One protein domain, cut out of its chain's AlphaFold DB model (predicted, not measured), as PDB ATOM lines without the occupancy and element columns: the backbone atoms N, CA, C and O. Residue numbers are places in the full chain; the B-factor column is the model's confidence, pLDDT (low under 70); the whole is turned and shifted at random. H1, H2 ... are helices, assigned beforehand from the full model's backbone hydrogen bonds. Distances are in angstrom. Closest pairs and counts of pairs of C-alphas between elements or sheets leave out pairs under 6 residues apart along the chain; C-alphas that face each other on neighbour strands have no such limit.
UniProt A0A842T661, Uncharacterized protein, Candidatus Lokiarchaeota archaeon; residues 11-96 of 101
ATOM      1  N   PHE A  11     169.719 207.231 199.397       63.34
ATOM      2  CA  PHE A  11     170.508 207.870 198.361       63.34
ATOM      3  C   PHE A  11     170.249 207.319 196.948       63.34
ATOM      4  O   PHE A  11     169.945 208.112 196.062       63.34
ATOM      5  N   ILE A  12     170.291 206.001 196.717       67.44
ATOM      6  CA  ILE A  12     170.063 205.446 195.369       67.44
ATOM      7  C   ILE A  12     168.617 205.589 194.935       67.44
ATOM      8  O   ILE A  12     168.361 205.953 193.791       67.44
ATOM      9  N   LEU A  13     167.673 205.360 195.846       66.75
ATOM     10  CA  LEU A  13     166.254 205.537 195.548       66.75
ATOM     11  C   LEU A  13     165.960 207.010 195.215       66.75
ATOM     12  O   LEU A  13     165.252 207.296 194.254       66.75
ATOM     13  N   SER A  14     166.586 207.951 195.936       66.25
ATOM     14  CA  SER A  14     166.497 209.386 195.630       66.25
ATOM     15  C   SER A  14     167.189 209.756 194.315       66.25
ATOM     16  O   SER A  14     166.688 210.613 193.595       66.25
ATOM     17  N   PHE A  15     168.311 209.115 193.972       68.50
ATOM     18  CA  PHE A  15     169.001 209.328 192.700       68.50
ATOM     19  C   PHE A  15     168.183 208.795 191.517       68.50
ATOM     20  O   PHE A  15     167.983 209.512 190.543       68.50
ATOM     21  N   MET A  16     167.638 207.579 191.611       68.06
ATOM     22  CA  MET A  16     166.771 207.010 190.572       68.06
ATOM     23  C   MET A  16     165.506 207.848 190.367       68.06
ATOM     24  O   MET A  16     165.091 208.042 189.226       68.06
ATOM     25  N   ARG A  17     164.956 208.405 191.453       67.88
ATOM     26  CA  ARG A  17     163.846 209.363 191.413       67.88
ATOM     27  C   ARG A  17     164.229 210.675 190.733       67.88
ATOM     28  O   ARG A  17     163.482 211.177 189.908       67.88
ATOM     29  N   PHE A  18     165.401 211.220 191.057       67.38
ATOM     30  CA  PHE A  18     165.897 212.470 190.475       67.38
ATOM     31  C   PHE A  18     166.137 212.374 188.964       67.38
ATOM     32  O   PHE A  18     165.909 213.343 188.247       67.38
ATOM     33  N   VAL A  19     166.600 211.221 188.476       70.50
ATOM     34  CA  VAL A  19     166.891 211.027 187.046       70.50
ATOM     35  C   VAL A  19     165.642 210.580 186.257       70.50
ATOM     36  O   VAL A  19     165.735 210.371 185.054       70.50
ATOM     37  N   GLU A  20     164.475 210.437 186.906       66.31
ATOM     38  CA  GLU A  20     163.200 209.994 186.299       66.31
ATOM     39  C   GLU A  20     163.316 208.691 185.476       66.31
ATOM     40  O   GLU A  20     162.523 208.421 184.577       66.31
ATOM     41  N   ILE A  21     164.313 207.851 185.777       67.38
ATOM     42  CA  ILE A  21     164.571 206.607 185.027       67.38
ATOM     43  C   ILE A  21     163.475 205.571 185.318       67.38
ATOM     44  O   ILE A  21     163.199 204.702 184.493       67.38
ATOM     45  N   ILE A  22     162.866 205.647 186.506       66.50
ATOM     46  CA  ILE A  22     161.912 204.670 187.026       66.50
ATOM     47  C   ILE A  22     160.720 205.426 187.640       66.50
ATOM     48  O   ILE A  22     160.949 206.409 188.347       66.50
ATOM     49  N   PRO A  23     159.461 204.997 187.421       69.75
ATOM     50  CA  PRO A  23     158.306 205.675 188.002       69.75
ATOM     51  C   PRO A  23     158.285 205.548 189.535       69.75
ATOM     52  O   PRO A  23     158.648 204.507 190.088       69.75
ATOM     53  N   ASP A  24     157.824 206.598 190.218       67.69
ATOM     54  CA  ASP A  24     157.862 206.730 191.686       67.69
ATOM     55  C   ASP A  24     157.238 205.534 192.436       67.69
ATOM     56  O   ASP A  24     157.747 205.121 193.480       67.69
ATOM     57  N   ASP A  25     156.179 204.932 191.888       66.88
ATOM     58  CA  ASP A  25     155.505 203.771 192.488       66.88
ATOM     59  C   ASP A  25     156.419 202.536 192.582       66.88
ATOM     60  O   ASP A  25     156.368 201.793 193.562       66.88
ATOM     61  N   PHE A  26     157.318 202.345 191.615       65.38
ATOM     62  CA  PHE A  26     158.270 201.229 191.595       65.38
ATOM     63  C   PHE A  26     159.400 201.447 192.606       65.38
ATOM     64  O   PHE A  26     159.862 200.504 193.244       65.38
ATOM     65  N   ILE A  27     159.834 202.700 192.788       64.31
ATOM     66  CA  ILE A  27     160.860 203.081 193.773       64.31
ATOM     67  C   ILE A  27     160.340 202.842 195.195       64.31
ATOM     68  O   ILE A  27     161.078 202.358 196.052       64.31
ATOM     69  N   ASN A  28     159.060 203.139 195.433       66.94
ATOM     70  CA  ASN A  28     158.412 202.878 196.713       66.94
ATOM     71  C   ASN A  28     158.254 201.375 196.987       66.94
ATOM     72  O   ASN A  28     158.498 200.959 198.115       66.94
ATOM     73  N   ARG A  29     157.928 200.556 195.974       65.25
ATOM     74  CA  ARG A  29     157.869 199.089 196.117       65.25
ATOM     75  C   ARG A  29     159.238 198.456 196.342       65.25
ATOM     76  O   ARG A  29     159.377 197.633 197.226       65.25
ATOM     77  N   MET A  30     160.276 198.890 195.630       62.75
ATOM     78  CA  MET A  30     161.649 198.402 195.850       62.75
ATOM     79  C   MET A  30     162.241 198.807 197.210       62.75
ATOM     80  O   MET A  30     163.287 198.285 197.598       62.75
ATOM     81  N   ARG A  31     161.609 199.743 197.928       63.72
ATOM     82  CA  ARG A  31     162.015 200.139 199.280       63.72
ATOM     83  C   ARG A  31     161.701 199.063 200.317       63.72
ATOM     84  O   ARG A  31     162.476 198.922 201.257       63.72
ATOM     85  N   ASP A  32     160.613 198.326 200.123       63.53
ATOM     86  CA  ASP A  32     160.194 197.218 200.977       63.53
ATOM     87  C   ASP A  32     160.210 195.937 200.139       63.53
ATOM     88  O   ASP A  32     159.355 195.738 199.283       63.53
ATOM     89  N   TYR A  33     161.183 195.053 200.384       63.06
ATOM     90  CA  TYR A  33     161.361 193.808 199.617       63.06
ATOM     91  C   TYR A  33     160.064 192.984 199.492       63.06
ATOM     92  O   TYR A  33     159.783 192.417 198.438       63.06
ATOM     93  N   ASP A  34     159.237 192.989 200.539       64.31
ATOM     94  CA  ASP A  34     157.963 192.264 200.604       64.31
ATOM     95  C   ASP A  34     156.856 192.849 199.704       64.31
ATOM     96  O   ASP A  34     155.832 192.202 199.488       64.31
ATOM     97  N   LEU A  35     157.038 194.066 199.179       66.00
ATOM     98  CA  LEU A  35     156.090 194.755 198.294       66.00
ATOM     99  C   LEU A  35     156.474 194.659 196.811       66.00
ATOM    100  O   LEU A  35     155.793 195.245 195.966       66.00
ATOM    101  N   ILE A  36     157.556 193.946 196.478       67.56
ATOM    102  CA  ILE A  36     157.983 193.757 195.093       67.56
ATOM    103  C   ILE A  36     157.050 192.750 194.411       67.56
ATOM    104  O   ILE A  36     157.022 191.564 194.738       67.56
ATOM    105  N   GLU A  37     156.295 193.220 193.423       74.00
ATOM    106  CA  GLU A  37     155.314 192.402 192.697       74.00
ATOM    107  C   GLU A  37     155.854 191.933 191.343       74.00
ATOM    108  O   GLU A  37     155.398 190.924 190.800       74.00
ATOM    109  N   GLN A  38     156.811 192.673 190.767       77.25
ATOM    110  CA  GLN A  38     157.215 192.490 189.377       77.25
ATOM    111  C   GLN A  38     158.634 191.908 189.258       77.25
ATOM    112  O   GLN A  38     159.562 192.336 189.943       77.25
ATOM    113  N   PRO A  39     158.867 190.955 188.335       76.12
ATOM    114  CA  PRO A  39     160.142 190.237 188.249       76.12
ATOM    115  C   PRO A  39     161.335 191.128 187.869       76.12
ATOM    116  O   PRO A  39     162.474 190.823 188.217       76.12
ATOM    117  N   HIS A  40     161.105 192.240 187.167       77.50
ATOM    118  CA  HIS A  40     162.173 193.180 186.826       77.50
ATOM    119  C   HIS A  40     162.568 194.082 188.005       77.50
ATOM    120  O   HIS A  40     163.739 194.432 188.114       77.50
ATOM    121  N   GLU A  41     161.637 194.412 188.906       70.56
ATOM    122  CA  GLU A  41     161.929 195.137 190.149       70.56
ATOM    123  C   GLU A  41     162.855 194.285 191.041       70.56
ATOM    124  O   GLU A  41     163.872 194.780 191.528       70.56
ATOM    125  N   PHE A  42     162.590 192.973 191.138       73.25
ATOM    126  CA  PHE A  42     163.495 192.021 191.797       73.25
ATOM    127  C   PHE A  42     164.882 191.994 191.153       73.25
ATOM    128  O   PHE A  42     165.890 192.039 191.855       73.25
ATOM    129  N   ALA A  43     164.957 191.926 189.821       79.94
ATOM    130  CA  ALA A  43     166.239 191.886 189.120       79.94
ATOM    131  C   ALA A  43     167.079 193.150 189.377       79.94
ATOM    132  O   ALA A  43     168.280 193.051 189.622       79.94
ATOM    133  N   ILE A  44     166.446 194.327 189.365       78.50
ATOM    134  CA  ILE A  44     167.101 195.608 189.662       78.50
ATOM    135  C   ILE A  44     167.602 195.623 191.108       78.50
ATOM    136  O   ILE A  44     168.775 195.922 191.343       78.50
ATOM    137  N   TYR A  45     166.751 195.238 192.061       77.19
ATOM    138  CA  TYR A  45     167.118 195.145 193.471       77.19
ATOM    139  C   TYR A  45     168.330 194.227 193.682       77.19
ATOM    140  O   TYR A  45     169.328 194.640 194.275       77.19
ATOM    141  N   TYR A  46     168.298 193.012 193.128       78.44
ATOM    142  CA  TYR A  46     169.405 192.066 193.255       78.44
ATOM    143  C   TYR A  46     170.683 192.556 192.569       78.44
ATOM    144  O   TYR A  46     171.768 192.335 193.101       78.44
ATOM    145  N   CYS A  47     170.592 193.267 191.440       82.25
ATOM    146  CA  CYS A  47     171.749 193.926 190.827       82.25
ATOM    147  C   CYS A  47     172.431 194.898 191.800       82.25
ATOM    148  O   CYS A  47     173.651 194.848 191.975       82.25
ATOM    149  N   PHE A  48     171.656 195.748 192.477       81.06
ATOM    150  CA  PHE A  48     172.196 196.667 193.479       81.06
ATOM    151  C   PHE A  48     172.730 195.940 194.715       81.06
ATOM    152  O   PHE A  48     173.802 196.297 195.207       81.06
ATOM    153  N   ALA A  49     172.052 194.887 195.171       81.75
ATOM    154  CA  ALA A  49     172.525 194.046 196.265       81.75
ATOM    155  C   ALA A  49     173.876 193.385 195.931       81.75
ATOM    156  O   ALA A  49     174.773 193.356 196.773       81.75
ATOM    157  N   TYR A  50     174.070 192.902 194.697       84.56
ATOM    158  CA  TYR A  50     175.345 192.329 194.253       84.56
ATOM    159  C   TYR A  50     176.458 193.375 194.220       84.56
ATOM    160  O   TYR A  50     177.556 193.114 194.711       84.56
ATOM    161  N   LEU A  51     176.191 194.566 193.677       85.62
ATOM    162  CA  LEU A  51     177.173 195.653 193.667       85.62
ATOM    163  C   LEU A  51     177.560 196.078 195.090       85.62
ATOM    164  O   LEU A  51     178.742 196.272 195.368       85.62
ATOM    165  N   SER A  52     176.578 196.146 195.991       84.81
ATOM    166  CA  SER A  52     176.775 196.406 197.419       84.81
ATOM    167  C   SER A  52     177.654 195.336 198.074       84.81
ATOM    168  O   SER A  52     178.627 195.664 198.755       84.81
ATOM    169  N   PHE A  53     177.408 194.056 197.783       86.44
ATOM    170  CA  PHE A  53     178.228 192.952 198.279       86.44
ATOM    171  C   PHE A  53     179.677 193.035 197.779       86.44
ATOM    172  O   PHE A  53     180.619 192.935 198.566       86.44
ATOM    173  N   PHE A  54     179.877 193.271 196.478       88.00
ATOM    174  CA  PHE A  54     181.216 193.437 195.909       88.00
ATOM    175  C   PHE A  54     181.948 194.641 196.508       88.00
ATOM    176  O   PHE A  54     183.124 194.516 196.858       88.00
ATOM    177  N   GLY A  55     181.264 195.776 196.673       88.06
ATOM    178  CA  GLY A  55     181.815 196.960 197.330       88.06
ATOM    179  C   GLY A  55     182.267 196.661 198.758       88.06
ATOM    180  O   GLY A  55     183.385 197.011 199.145       88.06
ATOM    181  N   PHE A  56     181.452 195.922 199.514       88.69
ATOM    182  CA  PHE A  56     181.757 195.537 200.888       88.69
ATOM    183  C   PHE A  56     182.973 194.609 200.974       88.69
ATOM    184  O   PHE A  56     183.883 194.844 201.773       88.69
ATOM    185  N   VAL A  57     183.047 193.600 200.101       89.75
ATOM    186  CA  VAL A  57     184.206 192.701 200.009       89.75
ATOM    187  C   VAL A  57     185.471 193.476 199.637       89.75
ATOM    188  O   VAL A  57     186.507 193.286 200.275       89.75
ATOM    189  N   MET A  58     185.405 194.383 198.655       89.38
ATOM    190  CA  MET A  58     186.544 195.232 198.290       89.38
ATOM    191  C   MET A  58     186.981 196.120 199.456       89.38
ATOM    192  O   MET A  58     188.173 196.219 199.733       89.38
ATOM    193  N   MET A  59     186.042 196.707 200.193       91.19
ATOM    194  CA  MET A  59     186.354 197.514 201.369       91.19
ATOM    195  C   MET A  59     187.077 196.685 202.445       91.19
ATOM    196  O   MET A  59     188.116 197.110 202.948       91.19
ATOM    197  N   ILE A  60     186.595 195.477 202.757       90.50
ATOM    198  CA  ILE A  60     187.247 194.588 203.734       90.50
ATOM    199  C   ILE A  60     188.641 194.170 203.264       90.50
ATOM    200  O   ILE A  60     189.594 194.231 204.042       90.50
ATOM    201  N   LEU A  61     188.783 193.756 202.003       89.12
ATOM    202  CA  LEU A  61     190.070 193.341 201.445       89.12
ATOM    203  C   LEU A  61     191.071 194.498 201.431       89.12
ATOM    204  O   LEU A  61     192.215 194.317 201.842       89.12
ATOM    205  N   GLY A  62     190.639 195.691 201.018       87.88
ATOM    206  CA  GLY A  62     191.464 196.895 201.030       87.88
ATOM    207  C   GLY A  62     191.943 197.237 202.437       87.88
ATOM    208  O   GLY A  62     193.136 197.452 202.643       87.88
ATOM    209  N   LEU A  63     191.042 197.197 203.424       88.62
ATOM    210  CA  LEU A  63     191.384 197.449 204.824       88.62
ATOM    211  C   LEU A  63     192.357 196.393 205.362       88.62
ATOM    212  O   LEU A  63     193.361 196.749 205.977       88.62
ATOM    213  N   LYS A  64     192.122 195.109 205.066       88.50
ATOM    214  CA  LYS A  64     193.037 194.020 205.428       88.50
ATOM    215  C   LYS A  64     194.433 194.251 204.850       88.50
ATOM    216  O   LYS A  64     195.408 194.172 205.591       88.50
ATOM    217  N   PHE A  65     194.543 194.587 203.565       87.00
ATOM    218  CA  PHE A  65     195.840 194.850 202.938       87.00
ATOM    219  C   PHE A  65     196.554 196.066 203.538       87.00
ATOM    220  O   PHE A  65     197.770 196.022 203.709       87.00
ATOM    221  N   ILE A  66     195.823 197.128 203.886       86.56
ATOM    222  CA  ILE A  66     196.396 198.315 204.539       86.56
ATOM    223  C   ILE A  66     196.950 197.962 205.927       86.56
ATOM    224  O   ILE A  66     198.050 198.394 206.270       86.56
ATOM    225  N   VAL A  67     196.216 197.169 206.712       86.38
ATOM    226  CA  VAL A  67     196.616 196.786 208.076       86.38
ATOM    227  C   VAL A  67     197.773 195.784 208.063       86.38
ATOM    228  O   VAL A  67     198.764 195.976 208.763       86.38
ATOM    229  N   GLU A  68     197.673 194.726 207.258       85.31
ATOM    230  CA  GLU A  68     198.623 193.606 207.257       85.31
ATOM    231  C   GLU A  68     199.936 193.943 206.531       85.31
ATOM    232  O   GLU A  68     201.006 193.466 206.909       85.31
ATOM    233  N   TYR A  69     199.882 194.832 205.534       80.12
ATOM    234  CA  TYR A  69     201.044 195.251 204.747       80.12
ATOM    235  C   TYR A  69     201.345 196.743 204.886       80.12
ATOM    236  O   TYR A  69     201.847 197.354 203.949       80.12
ATOM    237  N   SER A  70     201.100 197.340 206.057       68.88
ATOM    238  CA  SER A  70     201.330 198.773 206.314       68.88
ATOM    239  C   SER A  70     202.738 199.265 205.917       68.88
ATOM    240  O   SER A  70     202.881 200.370 205.401       68.88
ATOM    241  N   TYR A  71     203.773 198.430 206.056       63.53
ATOM    242  CA  TYR A  71     205.158 198.764 205.679       63.53
ATOM    243  C   TYR A  71     205.434 198.720 204.162       63.53
ATOM    244  O   TYR A  71     206.480 199.177 203.706       63.53
ATOM    245  N   LYS A  72     204.517 198.138 203.383       67.19
ATOM    246  CA  LYS A  72     204.609 197.920 201.932       67.19
ATOM    247  C   LYS A  72     203.332 198.357 201.215       67.19
ATOM    248  O   LYS A  72     203.075 197.896 200.105       67.19
ATOM    249  N   SER A  73     202.497 199.173 201.867       60.97
ATOM    250  CA  SER A  73     201.149 199.427 201.376       60.97
ATOM    251  C   SER A  73     201.242 200.220 200.079       60.97
ATOM    252  O   SER A  73     201.536 201.417 200.087       60.97
ATOM    253  N   ASP A  74     201.000 199.547 198.962       71.69
ATOM    254  CA  ASP A  74     200.915 200.212 197.678       71.69
ATOM    255  C   ASP A  74     199.678 201.110 197.647       71.69
ATOM    256  O   ASP A  74     198.619 200.794 198.198       71.69
ATOM    257  N   PHE A  75     199.782 202.212 196.903       78.50
ATOM    258  CA  PHE A  75     198.661 203.115 196.628       78.50
ATOM    259  C   PHE A  75     197.446 202.374 196.025       78.50
ATOM    260  O   PHE A  75     196.312 202.841 196.112       78.50
ATOM    261  N   SER A  76     197.670 201.185 195.452       80.31
ATOM    262  CA  SER A  76     196.632 200.286 194.944       80.31
ATOM    263  C   SER A  76     195.695 199.759 196.043       80.31
ATOM    264  O   SER A  76     194.483 199.730 195.837       80.31
ATOM    265  N   SER A  77     196.203 199.437 197.240       82.00
ATOM    266  CA  SER A  77     195.376 198.951 198.361       82.00
ATOM    267  C   SER A  77     194.427 200.033 198.880       82.00
ATOM    268  O   SER A  77     193.253 199.766 199.136       82.00
ATOM    269  N   PHE A  78     194.904 201.280 198.945       84.88
ATOM    270  CA  PHE A  78     194.067 202.437 199.272       84.88
ATOM    271  C   PHE A  78     193.026 202.722 198.191       84.88
ATOM    272  O   PHE A  78     191.872 202.979 198.526       84.88
ATOM    273  N   LYS A  79     193.388 202.628 196.903       87.81
ATOM    274  CA  LYS A  79     192.411 202.745 195.808       87.81
ATOM    275  C   LYS A  79     191.314 201.695 195.923       87.81
ATOM    276  O   LYS A  79     190.148 202.040 195.793       87.81
ATOM    277  N   LEU A  80     191.677 200.442 196.185       87.88
ATOM    278  CA  LEU A  80     190.725 199.341 196.301       87.88
ATOM    279  C   LEU A  80     189.759 199.553 197.478       87.88
ATOM    280  O   LEU A  80     188.552 199.389 197.311       87.88
ATOM    281  N   PHE A  81     190.269 200.018 198.622       89.38
ATOM    282  CA  PHE A  81     189.436 200.418 199.758       89.38
ATOM    283  C   PHE A  81     188.476 201.564 199.404       89.38
ATOM    284  O   PHE A  81     187.279 201.463 199.659       89.38
ATOM    285  N   PHE A  82     188.980 202.641 198.790       89.12
ATOM    286  CA  PHE A  82     188.167 203.808 198.434       89.12
ATOM    287  C   PHE A  82     187.117 203.504 197.366       89.12
ATOM    288  O   PHE A  82     186.004 204.014 197.458       89.12
ATOM    289  N   ILE A  83     187.443 202.670 196.375       89.00
ATOM    290  CA  ILE A  83     186.475 202.210 195.375       89.00
ATOM    291  C   ILE A  83     185.368 201.421 196.073       89.00
ATOM    292  O   ILE A  83     184.204 201.754 195.889       89.00
ATOM    293  N   GLY A  84     185.718 200.459 196.935       86.62
ATOM    294  CA  GLY A  84     184.732 199.699 197.707       86.62
ATOM    295  C   GLY A  84     183.841 200.592 198.573       86.62
ATOM    296  O   GLY A  84     182.624 200.440 198.569       86.62
ATOM    297  N   LEU A  85     184.429 201.584 199.246       87.69
ATOM    298  CA  LEU A  85     183.705 202.554 200.067       87.69
ATOM    299  C   LEU A  85     182.746 203.422 199.239       87.69
ATOM    300  O   LEU A  85     181.594 203.588 199.630       87.69
ATOM    301  N   LEU A  86     183.182 203.941 198.088       86.75
ATOM    302  CA  LEU A  86     182.314 204.701 197.185       86.75
ATOM    303  C   LEU A  86     181.180 203.834 196.637       86.75
ATOM    304  O   LEU A  86     180.039 204.285 196.607       86.75
ATOM    305  N   THR A  87     181.473 202.592 196.244       84.06
ATOM    306  CA  THR A  87     180.449 201.649 195.793       84.06
ATOM    307  C   THR A  87     179.424 201.411 196.895       84.06
ATOM    308  O   THR A  87     178.247 201.600 196.625       84.06
ATOM    309  N   CYS A  88     179.839 201.129 198.134       82.62
ATOM    310  CA  CYS A  88     178.926 200.956 199.267       82.62
ATOM    311  C   CYS A  88     178.095 202.206 199.584       82.62
ATOM    312  O   CYS A  88     176.916 202.074 199.884       82.62
ATOM    313  N   ILE A  89     178.669 203.411 199.505       82.25
ATOM    314  CA  ILE A  89     177.918 204.661 199.722       82.25
ATOM    315  C   ILE A  89     176.832 204.835 198.659       82.25
ATOM    316  O   ILE A  89     175.731 205.283 198.969       82.25
ATOM    317  N   LEU A  90     177.143 204.491 197.408       76.88
ATOM    318  CA  LEU A  90     176.177 204.560 196.323       76.88
ATOM    319  C   LEU A  90     175.109 203.482 196.509       76.88
ATOM    320  O   LEU A  90     173.938 203.805 196.626       76.88
ATOM    321  N   THR A  91     175.505 202.212 196.582       76.88
ATOM    322  CA  THR A  91     174.602 201.048 196.574       76.88
ATOM    323  C   THR A  91     173.870 200.797 197.882       76.88
ATOM    324  O   THR A  91     172.899 200.045 197.913       76.88
ATOM    325  N   GLY A  92     174.358 201.403 198.952       75.06
ATOM    326  CA  GLY A  92     173.976 201.182 200.329       75.06
ATOM    327  C   GLY A  92     174.798 200.111 201.026       75.06
ATOM    328  O   GLY A  92     175.208 199.128 200.405       75.06
ATOM    329  N   PHE A  93     175.053 200.310 202.320       70.75
ATOM    330  CA  PHE A  93     175.888 199.410 203.130       70.75
ATOM    331  C   PHE A  93     175.157 198.150 203.594       70.75
ATOM    332  O   PHE A  93     175.806 197.177 203.960       70.75
ATOM    333  N   THR A  94     173.826 198.164 203.619       70.25
ATOM    334  CA  THR A  94     173.003 197.049 204.113       70.25
ATOM    335  C   THR A  94     172.206 196.362 203.009       70.25
ATOM    336  O   THR A  94     171.601 195.323 203.256       70.25
ATOM    337  N   THR A  95     172.262 196.865 201.774       73.25
ATOM    338  CA  THR A  95     171.528 196.325 200.619       73.25
ATOM    339  C   THR A  95     171.924 194.880 200.277       73.25
ATOM    340  O   THR A  95     171.130 194.154 199.694       73.25
ATOM    341  N   PHE A  96     173.122 194.421 200.663       75.94
ATOM    342  CA  PHE A  96     173.549 193.023 200.479       75.94
ATOM    343  C   PHE A  96     173.050 192.048 201.559       75.94
ATOM    344  O   PHE A  96     173.254 190.841 201.418       75.94
TER     345      PHE A  96
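AT A GLANCE: This is residues 11 to 96 of the 101 residues of an uncharacterized protein of Candidatus Lokiarchaeota archaeon (UniProt A0A842T661). The domain is a long helical hairpin with a small head at one end: H3 makes the long axis, H4 folds back along its second half, and the two short helices H1 and H2 make the head near the beginning of H3. H2 packs on the first turns of H3, and after H4 residues 92 to 96 cross over to H3. The printed part has 86 residues with four named helices, in the order H1, H2, H3, H4, and no named strand; the class is all helix. The whole is loose, with a radius of gyration of the C-alphas of 16.1 A, and its outline is a rod of 52 by 23 by 15 A.

HOW THE PARTS SIT: Start at the first printed residue, where H1 takes residues 11 to 18, and go on to H2, residues 24 to 31. These two form a helical hairpin and touch, opposite ways at a shallow tilt of 11 degrees; their closest C-alphas, of Leu 13 and Ile 27, are 6.2 A apart. Next look at H3, residues 39 to 68, which touches H2 with residues 41 to 45 alone. The closest C-alphas there are those of Met 30 and Glu 41, 6.6 A apart, and the tilt is steep at 50 degrees, the same way. Further along, H4, residues 75 to 91, forms a helical hairpin with H3, opposite ways at a shallow tilt of 30 degrees. They touch with 43 pairs of C-alphas within 8 A, the closest being those of Gly 55 and Gly 84, 4.0 A apart. H4 only just touches H1, with 3 pairs of C-alphas within 8 A and with its residues 90 to 91 alone; the closest C-alphas are those of Ile 12 and Leu 90, 6.3 A apart, at a steep tilt of 59 degrees, the same way. H1 and H3 are apart, and so are H2 and H4. In H1, H2, H3 and H4 every O i to N i+4 pair is within hydrogen-bond range.

IN THESE COORDINATES: Find C-alpha 11 at (170.508, 207.870, 198.361); from there H1 runs 10.2 A to C-alpha 18. H2 covers 10.9 A from Asp 24 to Arg 31. Find C-alpha 39 at (160.142, 190.237, 188.249), where H3 begins; its 30 residues cover 43.1 A, to C-alpha 68 at (198.623, 193.606, 207.257). H4 runs 24.1 A from Phe 75 to Thr 91, ending at C-alpha 91 at (174.602, 201.048, 196.574).

THE WHOLE: Look for the two C-alphas farthest apart, those of Glu 37 and Tyr 71, at 51.9 A. The printed part has no cut. The link from H1 to H2 is tight, and those from H2 to H3 and from H3 to H4 are short. The mean pLDDT of the printed part is 76.8, and you will find it under 70 at residues 11 to 18, 20 to 36 and 70 to 73.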